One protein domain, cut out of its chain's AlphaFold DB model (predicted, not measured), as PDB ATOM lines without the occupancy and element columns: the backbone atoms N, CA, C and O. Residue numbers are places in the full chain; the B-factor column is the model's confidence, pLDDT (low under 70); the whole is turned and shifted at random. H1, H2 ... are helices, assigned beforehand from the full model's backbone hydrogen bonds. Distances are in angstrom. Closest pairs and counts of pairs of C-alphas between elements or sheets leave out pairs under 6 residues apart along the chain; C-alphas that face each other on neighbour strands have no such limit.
ATOM      1  N   GLU A 239     291.401 168.659 225.418       88.06
ATOM      2  CA  GLU A 239     292.633 167.888 225.589       88.06
ATOM      3  C   GLU A 239     293.320 168.220 226.920       88.06
ATOM      4  O   GLU A 239     293.699 167.314 227.660       88.06
ATOM      5  N   GLU A 240     293.386 169.500 227.294       88.88
ATOM      6  CA  GLU A 240     293.931 169.909 228.594       88.88
ATOM      7  C   GLU A 240     293.117 169.338 229.763       88.88
ATOM      8  O   GLU A 240     293.679 168.835 230.739       88.88
ATOM      9  N   LEU A 241     291.784 169.352 229.658       89.19
ATOM     10  CA  LEU A 241     290.913 168.781 230.687       89.19
ATOM     11  C   LEU A 241     291.043 167.255 230.788       89.19
ATOM     12  O   LEU A 241     290.862 166.705 231.877       89.19
ATOM     13  N   LEU A 242     291.365 166.566 229.689       89.12
ATOM     14  CA  LEU A 242     291.652 165.126 229.691       89.12
ATOM     15  C   LEU A 242     292.966 164.811 230.406       89.12
ATOM     16  O   LEU A 242     292.997 163.883 231.215       89.12
ATOM     17  N   ILE A 243     294.024 165.598 230.168       89.31
ATOM     18  CA  ILE A 243     295.332 165.451 230.836       89.31
ATOM     19  C   ILE A 243     295.180 165.489 232.357       89.31
ATOM     20  O   ILE A 243     295.772 164.684 233.075       89.31
ATOM     21  N   TYR A 244     294.334 166.390 232.847       87.81
ATOM     22  CA  TYR A 244     294.068 166.557 234.272       87.81
ATOM     23  C   TYR A 244     292.916 165.692 234.807       87.81
ATOM     24  O   TYR A 244     292.540 165.823 235.973       87.81
ATOM     25  N   ASN A 245     292.385 164.776 233.987       87.88
ATOM     26  CA  ASN A 245     291.296 163.861 234.337       87.88
ATOM     27  C   ASN A 245     290.053 164.595 234.879       87.88
ATOM     28  O   ASN A 245     289.414 164.146 235.829       87.88
ATOM     29  N   ILE A 246     289.722 165.756 234.314       87.56
ATOM     30  CA  ILE A 246     288.564 166.565 234.714       87.56
ATOM     31  C   ILE A 246     287.302 166.087 234.000       87.56
ATOM     32  O   ILE A 246     286.253 165.919 234.628       87.56
ATOM     33  N   ILE A 247     287.414 165.840 232.694       83.19
ATOM     34  CA  ILE A 247     286.345 165.261 231.883       83.19
ATOM     35  C   ILE A 247     286.589 163.769 231.683       83.19
ATOM     36  O   ILE A 247     287.726 163.298 231.661       83.19
ATOM     37  N   ASN A 248     285.506 163.006 231.545       72.56
ATOM     38  CA  ASN A 248     285.630 161.606 231.162       72.56
ATOM     39  C   ASN A 248     286.105 161.514 229.702       72.56
ATOM     40  O   ASN A 248     285.743 162.342 228.866       72.56
ATOM     41  N   VAL A 249     286.850 160.454 229.399       64.19
ATOM     42  CA  VAL A 249     287.261 160.084 228.042       64.19
ATOM     43  C   VAL A 249     286.025 159.626 227.256       64.19
ATOM     44  O   VAL A 249     285.693 158.441 227.268       64.19
ATOM     45  N   ASP A 250     285.320 160.548 226.602       59.75
ATOM     46  CA  ASP A 250     284.427 160.195 225.495       59.75
ATOM     47  C   ASP A 250     285.280 160.108 224.226       59.75
ATOM     48  O   ASP A 250     285.804 161.109 223.740       59.75
ATOM     49  N   GLN A 251     285.482 158.883 223.748       56.06
ATOM     50  CA  GLN A 251     286.458 158.542 222.707       56.06
ATOM     51  C   GLN A 251     286.121 159.154 221.342       56.06
ATOM     52  O   GLN A 251     286.997 159.259 220.493       56.06
ATOM     53  N   SER A 252     284.875 159.583 221.134       54.19
ATOM     54  CA  SER A 252     284.360 159.993 219.822       54.19
ATOM     55  C   SER A 252     284.844 161.364 219.327       54.19
ATOM     56  O   SER A 252     284.613 161.701 218.170       54.19
ATOM     57  N   LYS A 253     285.495 162.174 220.177       67.75
ATOM     58  CA  LYS A 253     285.879 163.567 219.855       67.75
ATOM     59  C   LYS A 253     287.288 163.956 220.312       67.75
ATOM     60  O   LYS A 253     287.548 165.140 220.511       67.75
ATOM     61  N   ILE A 254     288.166 162.983 220.553       78.31
ATOM     62  CA  ILE A 254     289.513 163.257 221.070       78.31
ATOM     63  C   ILE A 254     290.481 163.421 219.908       78.31
ATOM     64  O   ILE A 254     290.701 162.482 219.143       78.31
ATOM     65  N   ASP A 255     291.105 164.591 219.835       86.69
ATOM     66  CA  ASP A 255     292.294 164.794 219.021       86.69
ATOM     67  C   ASP A 255     293.511 164.221 219.761       86.69
ATOM     68  O   ASP A 255     294.047 164.812 220.703       86.69
ATOM     69  N   TYR A 256     293.901 163.007 219.378       87.06
ATOM     70  CA  TYR A 256     295.012 162.298 220.004       87.06
ATOM     71  C   TYR A 256     296.380 162.895 219.674       87.06
ATOM     72  O   TYR A 256     297.300 162.709 220.468       87.06
ATOM     73  N   GLU A 257     296.524 163.574 218.535       88.81
ATOM     74  CA  GLU A 257     297.784 164.214 218.147       88.81
ATOM     75  C   GLU A 257     298.019 165.427 219.035       88.81
ATOM     76  O   GLU A 257     298.995 165.464 219.785       88.81
ATOM     77  N   LYS A 258     297.035 166.329 219.098       90.06
ATOM     78  CA  LYS A 258     297.081 167.490 219.991       90.06
ATOM     79  C   LYS A 258     297.216 167.091 221.463       90.06
ATOM     80  O   LYS A 258     297.965 167.709 222.219       90.06
ATOM     81  N   LEU A 259     296.510 166.043 221.899       90.31
ATOM     82  CA  LEU A 259     296.647 165.512 223.258       90.31
ATOM     83  C   LEU A 259     298.082 165.050 223.543       90.31
ATOM     84  O   LEU A 259     298.598 165.284 224.638       90.31
ATOM     85  N   PHE A 260     298.711 164.377 222.581       91.12
ATOM     86  CA  PHE A 260     300.077 163.898 222.719       91.12
ATOM     87  C   PHE A 260     301.079 165.052 222.759       91.12
ATOM     88  O   PHE A 260     301.926 165.073 223.646       91.12
ATOM     89  N   GLU A 261     300.935 166.054 221.892       91.25
ATOM     90  CA  GLU A 261     301.762 167.267 221.910       91.25
ATOM     91  C   GLU A 261     301.707 167.978 223.270       91.25
ATOM     92  O   GLU A 261     302.743 168.286 223.863       91.25
ATOM     93  N   LEU A 262     300.502 168.172 223.817       90.94
ATOM     94  CA  LEU A 262     300.310 168.779 225.138       90.94
ATOM     95  C   LEU A 262     300.896 167.929 226.274       90.94
ATOM     96  O   LEU A 262     301.362 168.475 227.277       90.94
ATOM     97  N   LEU A 263     300.884 166.598 226.146       91.25
ATOM     98  CA  LEU A 263     301.567 165.711 227.090       91.25
ATOM     99  C   LEU A 263     303.087 165.847 226.976       91.25
ATOM    100  O   LEU A 263     303.750 165.922 228.006       91.25
ATOM    101  N   LEU A 264     303.648 165.946 225.769       90.94
ATOM    102  CA  LEU A 264     305.095 166.095 225.564       90.94
ATOM    103  C   LEU A 264     305.664 167.420 226.085       90.94
ATOM    104  O   LEU A 264     306.840 167.491 226.447       90.94
ATOM    105  N   GLN A 265     304.824 168.448 226.213       90.06
ATOM    106  CA  GLN A 265     305.178 169.671 226.942       90.06
ATOM    107  C   GLN A 265     305.382 169.428 228.449       90.06
ATOM    108  O   GLN A 265     306.027 170.235 229.111       90.06
ATOM    109  N   LYS A 266     304.839 168.335 229.007       88.25
ATOM    110  CA  LYS A 266     304.869 168.009 230.446       88.25
ATOM    111  C   LYS A 266     305.772 166.820 230.790       88.25
ATOM    112  O   LYS A 266     306.318 166.786 231.888       88.25
ATOM    113  N   ILE A 267     305.916 165.848 229.889       90.44
ATOM    114  CA  ILE A 267     306.725 164.625 230.061       90.44
ATOM    115  C   ILE A 267     307.602 164.377 228.830       90.44
ATOM    116  O   ILE A 267     307.285 164.826 227.736       90.44
ATOM    117  N   SER A 268     308.740 163.691 228.970       89.62
ATOM    118  CA  SER A 268     309.577 163.330 227.815       89.62
ATOM    119  C   SER A 268     309.086 162.059 227.132       89.62
ATOM    120  O   SER A 268     308.526 161.165 227.765       89.62
ATOM    121  N   MET A 269     309.423 161.932 225.847       88.62
ATOM    122  CA  MET A 269     309.327 160.657 225.129       88.62
ATOM    123  C   MET A 269     310.076 159.539 225.858       88.62
ATOM    124  O   MET A 269     309.543 158.447 226.008       88.62
ATOM    125  N   ILE A 270     311.270 159.831 226.384       88.69
ATOM    126  CA  ILE A 270     312.093 158.865 227.127       88.69
ATOM    127  C   ILE A 270     311.322 158.302 228.329       88.69
ATOM    128  O   ILE A 270     311.217 157.087 228.465       88.69
ATOM    129  N   GLN A 271     310.688 159.165 229.133       90.06
ATOM    130  CA  GLN A 271     309.879 158.735 230.278       90.06
ATOM    131  C   GLN A 271     308.726 157.810 229.858       90.06
ATOM    132  O   GLN A 271     308.439 156.829 230.543       90.06
ATOM    133  N   ILE A 272     308.068 158.088 228.727       90.44
ATOM    134  CA  ILE A 272     306.990 157.237 228.196       90.44
ATOM    135  C   ILE A 272     307.548 155.867 227.780       90.44
ATOM    136  O   ILE A 272     306.990 154.833 228.152       90.44
ATOM    137  N   ILE A 273     308.651 155.852 227.028       89.69
ATOM    138  CA  ILE A 273     309.284 154.633 226.506       89.69
ATOM    139  C   ILE A 273     309.734 153.721 227.651       89.69
ATOM    140  O   ILE A 273     309.417 152.528 227.650       89.69
ATOM    141  N   GLU A 274     310.416 154.286 228.647       90.06
ATOM    142  CA  GLU A 274     310.887 153.568 229.831       90.06
ATOM    143  C   GLU A 274     309.719 153.025 230.661       90.06
ATOM    144  O   GLU A 274     309.690 151.834 230.988       90.06
ATOM    145  N   HIS A 275     308.705 153.856 230.932       91.56
ATOM    146  CA  HIS A 275     307.533 153.464 231.723       91.56
ATOM    147  C   HIS A 275     306.765 152.305 231.081       91.56
ATOM    148  O   HIS A 275     306.389 151.335 231.747       91.56
ATOM    149  N   PHE A 276     306.567 152.357 229.761       90.69
ATOM    150  CA  PHE A 276     305.901 151.288 229.017       90.69
ATOM    151  C   PHE A 276     306.836 150.155 228.590       90.69
ATOM    152  O   PHE A 276     306.356 149.173 228.009       90.69
ATOM    153  N   LYS A 277     308.130 150.223 228.933       89.50
ATOM    154  CA  LYS A 277     309.172 149.246 228.579       89.50
ATOM    155  C   LYS A 277     309.161 148.905 227.086       89.50
ATOM    156  O   LYS A 277     309.176 147.729 226.720       89.50
ATOM    157  N   ILE A 278     309.045 149.926 226.241       86.44
ATOM    158  CA  ILE A 278     309.001 149.765 224.786       86.44
ATOM    159  C   ILE A 278     310.440 149.685 224.285       86.44
ATOM    160  O   ILE A 278     311.246 150.573 224.548       86.44
ATOM    161  N   LYS A 279     310.776 148.619 223.560       82.31
ATOM    162  CA  LYS A 279     312.082 148.512 222.902       82.31
ATOM    163  C   LYS A 279     312.054 149.351 221.625       82.31
ATOM    164  O   LYS A 279     311.484 148.900 220.637       82.31
ATOM    165  N   LEU A 280     312.617 150.555 221.659       69.94
ATOM    166  CA  LEU A 280     312.751 151.447 220.502       69.94
ATOM    167  C   LEU A 280     314.224 151.595 220.112       69.94
ATOM    168  O   LEU A 280     315.098 151.603 220.977       69.94
ATOM    169  N   LEU A 281     314.484 151.698 218.805       59.31
ATOM    170  CA  LEU A 281     315.832 151.865 218.247       59.31
ATOM    171  C   LEU A 281     316.331 153.318 218.332       59.31
ATOM    172  O   LEU A 281     317.536 153.540 218.315       59.31
ATOM    173  N   ASN A 282     315.424 154.297 218.431       68.56
ATOM    174  CA  ASN A 282     315.752 155.720 218.507       68.56
ATOM    175  C   ASN A 282     314.807 156.454 219.479       68.56
ATOM    176  O   ASN A 282     313.625 156.123 219.564       68.56
ATOM    177  N   THR A 283     315.329 157.435 220.217       65.69
ATOM    178  CA  THR A 283     314.583 158.233 221.211       65.69
ATOM    179  C   THR A 283     313.786 159.375 220.584       65.69
ATOM    180  O   THR A 283     312.786 159.808 221.158       65.69
ATOM    181  N   ASN A 284     314.185 159.825 219.391       70.56
ATOM    182  CA  ASN A 284     313.425 160.755 218.559       70.56
ATOM    183  C   ASN A 284     312.474 159.963 217.654       70.56
ATOM    184  O   ASN A 284     312.747 159.813 216.465       70.56
ATOM    185  N   CYS A 285     311.403 159.410 218.225       75.38
ATOM    186  CA  CYS A 285     310.368 158.725 217.455       75.38
ATOM    187  C   CYS A 285     309.103 159.578 217.315       75.38
ATOM    188  O   CYS A 285     308.757 160.368 218.199       75.38
ATOM    189  N   THR A 286     308.419 159.425 216.186       85.25
ATOM    190  CA  THR A 286     307.116 160.064 215.951       85.25
ATOM    191  C   THR A 286     306.010 159.354 216.741       85.25
ATOM    192  O   THR A 286     306.186 158.232 217.226       85.25
ATOM    193  N   LEU A 287     304.839 159.993 216.878       86.88
ATOM    194  CA  LEU A 287     303.683 159.353 217.517       86.88
ATOM    195  C   LEU A 287     303.294 158.053 216.796       86.88
ATOM    196  O   LEU A 287     303.002 157.058 217.457       86.88
ATOM    197  N   ASP A 288     303.331 158.036 215.465       87.88
ATOM    198  CA  ASP A 288     302.959 156.860 214.675       87.88
ATOM    199  C   ASP A 288     303.933 155.697 214.867       87.88
ATOM    200  O   ASP A 288     303.504 154.556 215.049       87.88
ATOM    201  N   GLU A 289     305.237 155.976 214.921       87.94
ATOM    202  CA  GLU A 289     306.260 154.970 215.230       87.94
ATOM    203  C   GLU A 289     306.078 154.396 216.640       87.94
ATOM    204  O   GLU A 289     306.125 153.177 216.837       87.94
ATOM    205  N   LEU A 290     305.813 155.260 217.625       89.25
ATOM    206  CA  LEU A 290     305.531 154.835 218.994       89.25
ATOM    207  C   LEU A 290     304.285 153.937 219.046       89.25
ATOM    208  O   LEU A 290     304.301 152.885 219.690       89.25
ATOM    209  N   LEU A 291     303.206 154.328 218.362       90.25
ATOM    210  CA  LEU A 291     301.967 153.554 218.304       90.25
ATOM    211  C   LEU A 291     302.166 152.211 217.593       90.25
ATOM    212  O   LEU A 291     301.658 151.199 218.081       90.25
ATOM    213  N   ALA A 292     302.935 152.168 216.504       89.94
ATOM    214  CA  ALA A 292     303.266 150.931 215.801       89.94
ATOM    215  C   ALA A 292     303.993 149.938 216.724       89.94
ATOM    216  O   ALA A 292     303.616 148.762 216.801       89.94
ATOM    217  N   GLU A 293     304.971 150.408 217.503       90.00
ATOM    218  CA  GLU A 293     305.684 149.563 218.465       90.00
ATOM    219  C   GLU A 293     304.806 149.134 219.650       90.00
ATOM    220  O   GLU A 293     304.895 147.994 220.115       90.00
ATOM    221  N   ILE A 294     303.881 149.982 220.106       91.12
ATOM    222  CA  ILE A 294     302.895 149.603 221.128       91.12
ATOM    223  C   ILE A 294     301.965 148.497 220.619       91.12
ATOM    224  O   ILE A 294     301.708 147.526 221.341       91.12
ATOM    225  N   VAL A 295     301.479 148.601 219.383       93.00
ATOM    226  CA  VAL A 295     300.647 147.560 218.765       93.00
ATOM    227  C   VAL A 295     301.441 146.256 218.657       93.00
ATOM    228  O   VAL A 295     300.949 145.205 219.068       93.00
ATOM    229  N   LYS A 296     302.693 146.318 218.200       90.12
ATOM    230  CA  LYS A 296     303.563 145.150 218.016       90.12
ATOM    231  C   LYS A 296     303.931 144.452 219.329       90.12
ATOM    232  O   LYS A 296     303.805 143.234 219.433       90.12
ATOM    233  N   GLN A 297     304.370 145.202 220.341       91.50
ATOM    234  CA  GLN A 297     304.918 144.640 221.582       91.50
ATOM    235  C   GLN A 297     303.850 144.385 222.653       91.50
ATOM    236  O   GLN A 297     303.958 143.435 223.429       91.50
ATOM    237  N   ARG A 298     302.814 145.231 222.724       90.38
ATOM    238  CA  ARG A 298     301.778 145.169 223.771       90.38
ATOM    239  C   ARG A 298     300.417 144.709 223.255       90.38
ATOM    240  O   ARG A 298     299.571 144.368 224.083       90.38
ATOM    241  N   LYS A 299     300.193 144.680 221.934       92.56
ATOM    242  CA  LYS A 299     298.890 144.381 221.307       92.56
ATOM    243  C   LYS A 299     297.783 145.314 221.803       92.56
ATOM    244  O   LYS A 299     296.661 144.887 222.072       92.56
ATOM    245  N   TRP A 300     298.115 146.586 222.017       92.75
ATOM    246  CA  TRP A 300     297.158 147.592 222.478       92.75
ATOM    247  C   TRP A 300     296.710 148.477 221.323       92.75
ATOM    248  O   TRP A 300     297.535 148.946 220.549       92.75
ATOM    249  N   ALA A 301     295.408 148.750 221.265       91.12
ATOM    250  CA  ALA A 301     294.864 149.806 220.421       91.12
ATOM    251  C   ALA A 301     295.265 151.199 220.944       91.12
ATOM    252  O   ALA A 301     295.545 151.368 222.142       91.12
ATOM    253  N   LYS A 302     295.230 152.200 220.058       89.12
ATOM    254  CA  LYS A 302     295.574 153.605 220.340       89.12
ATOM    255  C   LYS A 302     294.823 154.138 221.566       89.12
ATOM    256  O   LYS A 302     295.427 154.675 222.493       89.12
ATOM    257  N   GLU A 303     293.521 153.892 221.654       87.44
ATOM    258  CA  GLU A 303     292.656 154.378 222.732       87.44
ATOM    259  C   GLU A 303     293.029 153.762 224.082       87.44
ATOM    260  O   GLU A 303     292.984 154.428 225.122       87.44
ATOM    261  N   ARG A 304     293.397 152.474 224.080       89.81
ATOM    262  CA  ARG A 304     293.836 151.764 225.287       89.81
ATOM    263  C   ARG A 304     295.157 152.331 225.788       89.81
ATOM    264  O   ARG A 304     295.298 152.520 226.998       89.81
ATOM    265  N   PHE A 305     296.090 152.610 224.879       91.50
ATOM    266  CA  PHE A 305     297.364 153.232 225.219       91.50
ATOM    267  C   PHE A 305     297.159 154.600 225.868       91.50
ATOM    268  O   PHE A 305     297.563 154.781 227.015       91.50
ATOM    269  N   PHE A 306     296.449 155.519 225.209       90.56
ATOM    270  CA  PHE A 306     296.219 156.860 225.752       90.56
ATOM    271  C   PHE A 306     295.456 156.836 227.077       90.56
ATOM    272  O   PHE A 306     295.822 157.550 228.008       90.56
ATOM    273  N   ARG A 307     294.448 155.965 227.232       88.44
ATOM    274  CA  ARG A 307     293.742 155.807 228.514       88.44
ATOM    275  C   ARG A 307     294.692 155.385 229.636       88.44
ATOM    276  O   ARG A 307     294.560 155.860 230.763       88.44
ATOM    277  N   LYS A 308     295.631 154.482 229.344       91.25
ATOM    278  CA  LYS A 308     296.617 154.009 230.318       91.25
ATOM    279  C   LYS A 308     297.679 155.071 230.611       91.25
ATOM    280  O   LYS A 308     297.965 155.288 231.782       91.25
ATOM    281  N   LEU A 309     298.191 155.750 229.583       91.94
ATOM    282  CA  LEU A 309     299.150 156.850 229.702       91.94
ATOM    283  C   LEU A 309     298.584 157.990 230.556       91.94
ATOM    284  O   LEU A 309     299.200 158.357 231.550       91.94
ATOM    285  N   LEU A 310     297.379 158.476 230.242       90.50
ATOM    286  CA  LEU A 310     296.707 159.522 231.020       90.50
ATOM    287  C   LEU A 310     296.473 159.105 232.472       90.50
ATOM    288  O   LEU A 310     296.690 159.895 233.387       90.50
ATOM    289  N   LYS A 311     296.049 157.856 232.697       89.00
ATOM    290  CA  LYS A 311     295.835 157.332 234.050       89.00
ATOM    291  C   LYS A 311     297.135 157.301 234.852       89.00
ATOM    292  O   LYS A 311     297.156 157.785 235.978       89.00
ATOM    293  N   ASP A 312     298.201 156.744 234.283       91.44
ATOM    294  CA  ASP A 312     299.490 156.623 234.970       91.44
ATOM    295  C   ASP A 312     300.154 157.995 235.185       91.44
ATOM    296  O   ASP A 312     300.758 158.216 236.234       91.44
ATOM    297  N   PHE A 313     299.974 158.938 234.257       90.31
ATOM    298  CA  PHE A 313     300.368 160.338 234.429       90.31
ATOM    299  C   PHE A 313     299.589 161.024 235.561       90.31
ATOM    300  O   PHE A 313     300.174 161.641 236.450       90.31
ATOM    301  N   PHE A 314     298.258 160.884 235.582       85.50
ATOM    302  CA  PHE A 314     297.419 161.481 236.620       85.50
ATOM    303  C   PHE A 314     297.755 160.943 238.015       85.50
ATOM    304  O   PHE A 314     297.827 161.735 238.955       85.50
ATOM    305  N   GLU A 315     297.986 159.632 238.128       86.94
ATOM    306  CA  GLU A 315     298.397 158.937 239.356       86.94
ATOM    307  C   GLU A 315     299.842 159.259 239.784       86.94
ATOM    308  O   GLU A 315     300.258 158.806 240.845       86.94
ATOM    309  N   GLY A 316     300.600 160.024 238.989       86.56
ATOM    310  CA  GLY A 316     301.972 160.418 239.318       86.56
ATOM    311  C   GLY A 316     302.997 159.292 239.173       86.56
ATOM    312  O   GLY A 316     304.074 159.369 239.745       86.56
TER     313      GLY A 316
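AT A GLANCE: This is residues 239 to 316 of the 321 residues of the protein "Putative GTP-binding protein MMR1" of Trachipleistophora hominis (UniProt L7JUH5). Two pairs of helices, H2 with H5 and H3 with H4, are set crosswise: within each pair the helices are side by side, and H3 and H4 stand about perpendicular to H5. The short helix H1 packs on H2 and H5 on the side away from H3 and H4, and few C-alphas come close between the two pairs. The printed part has 78 residues with five named helices, in the order H1, H2, H3, H4, H5, and no named strand; the class is all helix. The whole is compact, with a radius of gyration of the C-alphas of 12.0 A, and only just elongated, with spans of 35 by 23 by 20 A.

HOW THE PARTS SIT: The longest helix is H5, residues 302 to 314. H2, residues 256 to 264, and H5 are near each other, with 11 pairs of C-alphas within 10 A. H1, residues 239 to 243, touches H2; the closest C-alphas are those of Glu 239 and Leu 259, 5.2 A apart. H1 and residues 310 to 314 of H5 only just touch, with 3 pairs of C-alphas within 8 A, the closest being Ile 243 and Leu 310 at 6.1 A. H4, residues 287 to 298, is close to H5 but not clearly touching, about perpendicular at 85 degrees, with the closest C-alphas, Leu 291 and Lys 302, 6.7 A apart. In H1, H2, H3, residues 269 to 276, H4 and H5, every O i to N i+4 pair is within hydrogen-bond range.

IN THESE COORDINATES: H1 begins at C-alpha 239 (292.633, 167.888, 225.589). H2 is 12.1 A long, H4 15.6 A and H5 18.2 A from first to last C-alpha. H5 ends at C-alpha 314 (297.419, 161.481, 236.620).

THE WHOLE: The C-alphas farthest apart, those of Ile 247 and Leu 281, are 35.1 A apart. The printed part has no cut. The link from H1 to H2 is long, with 12 residues. Residues 249 to 253 and 280 to 283 have pLDDT under 70.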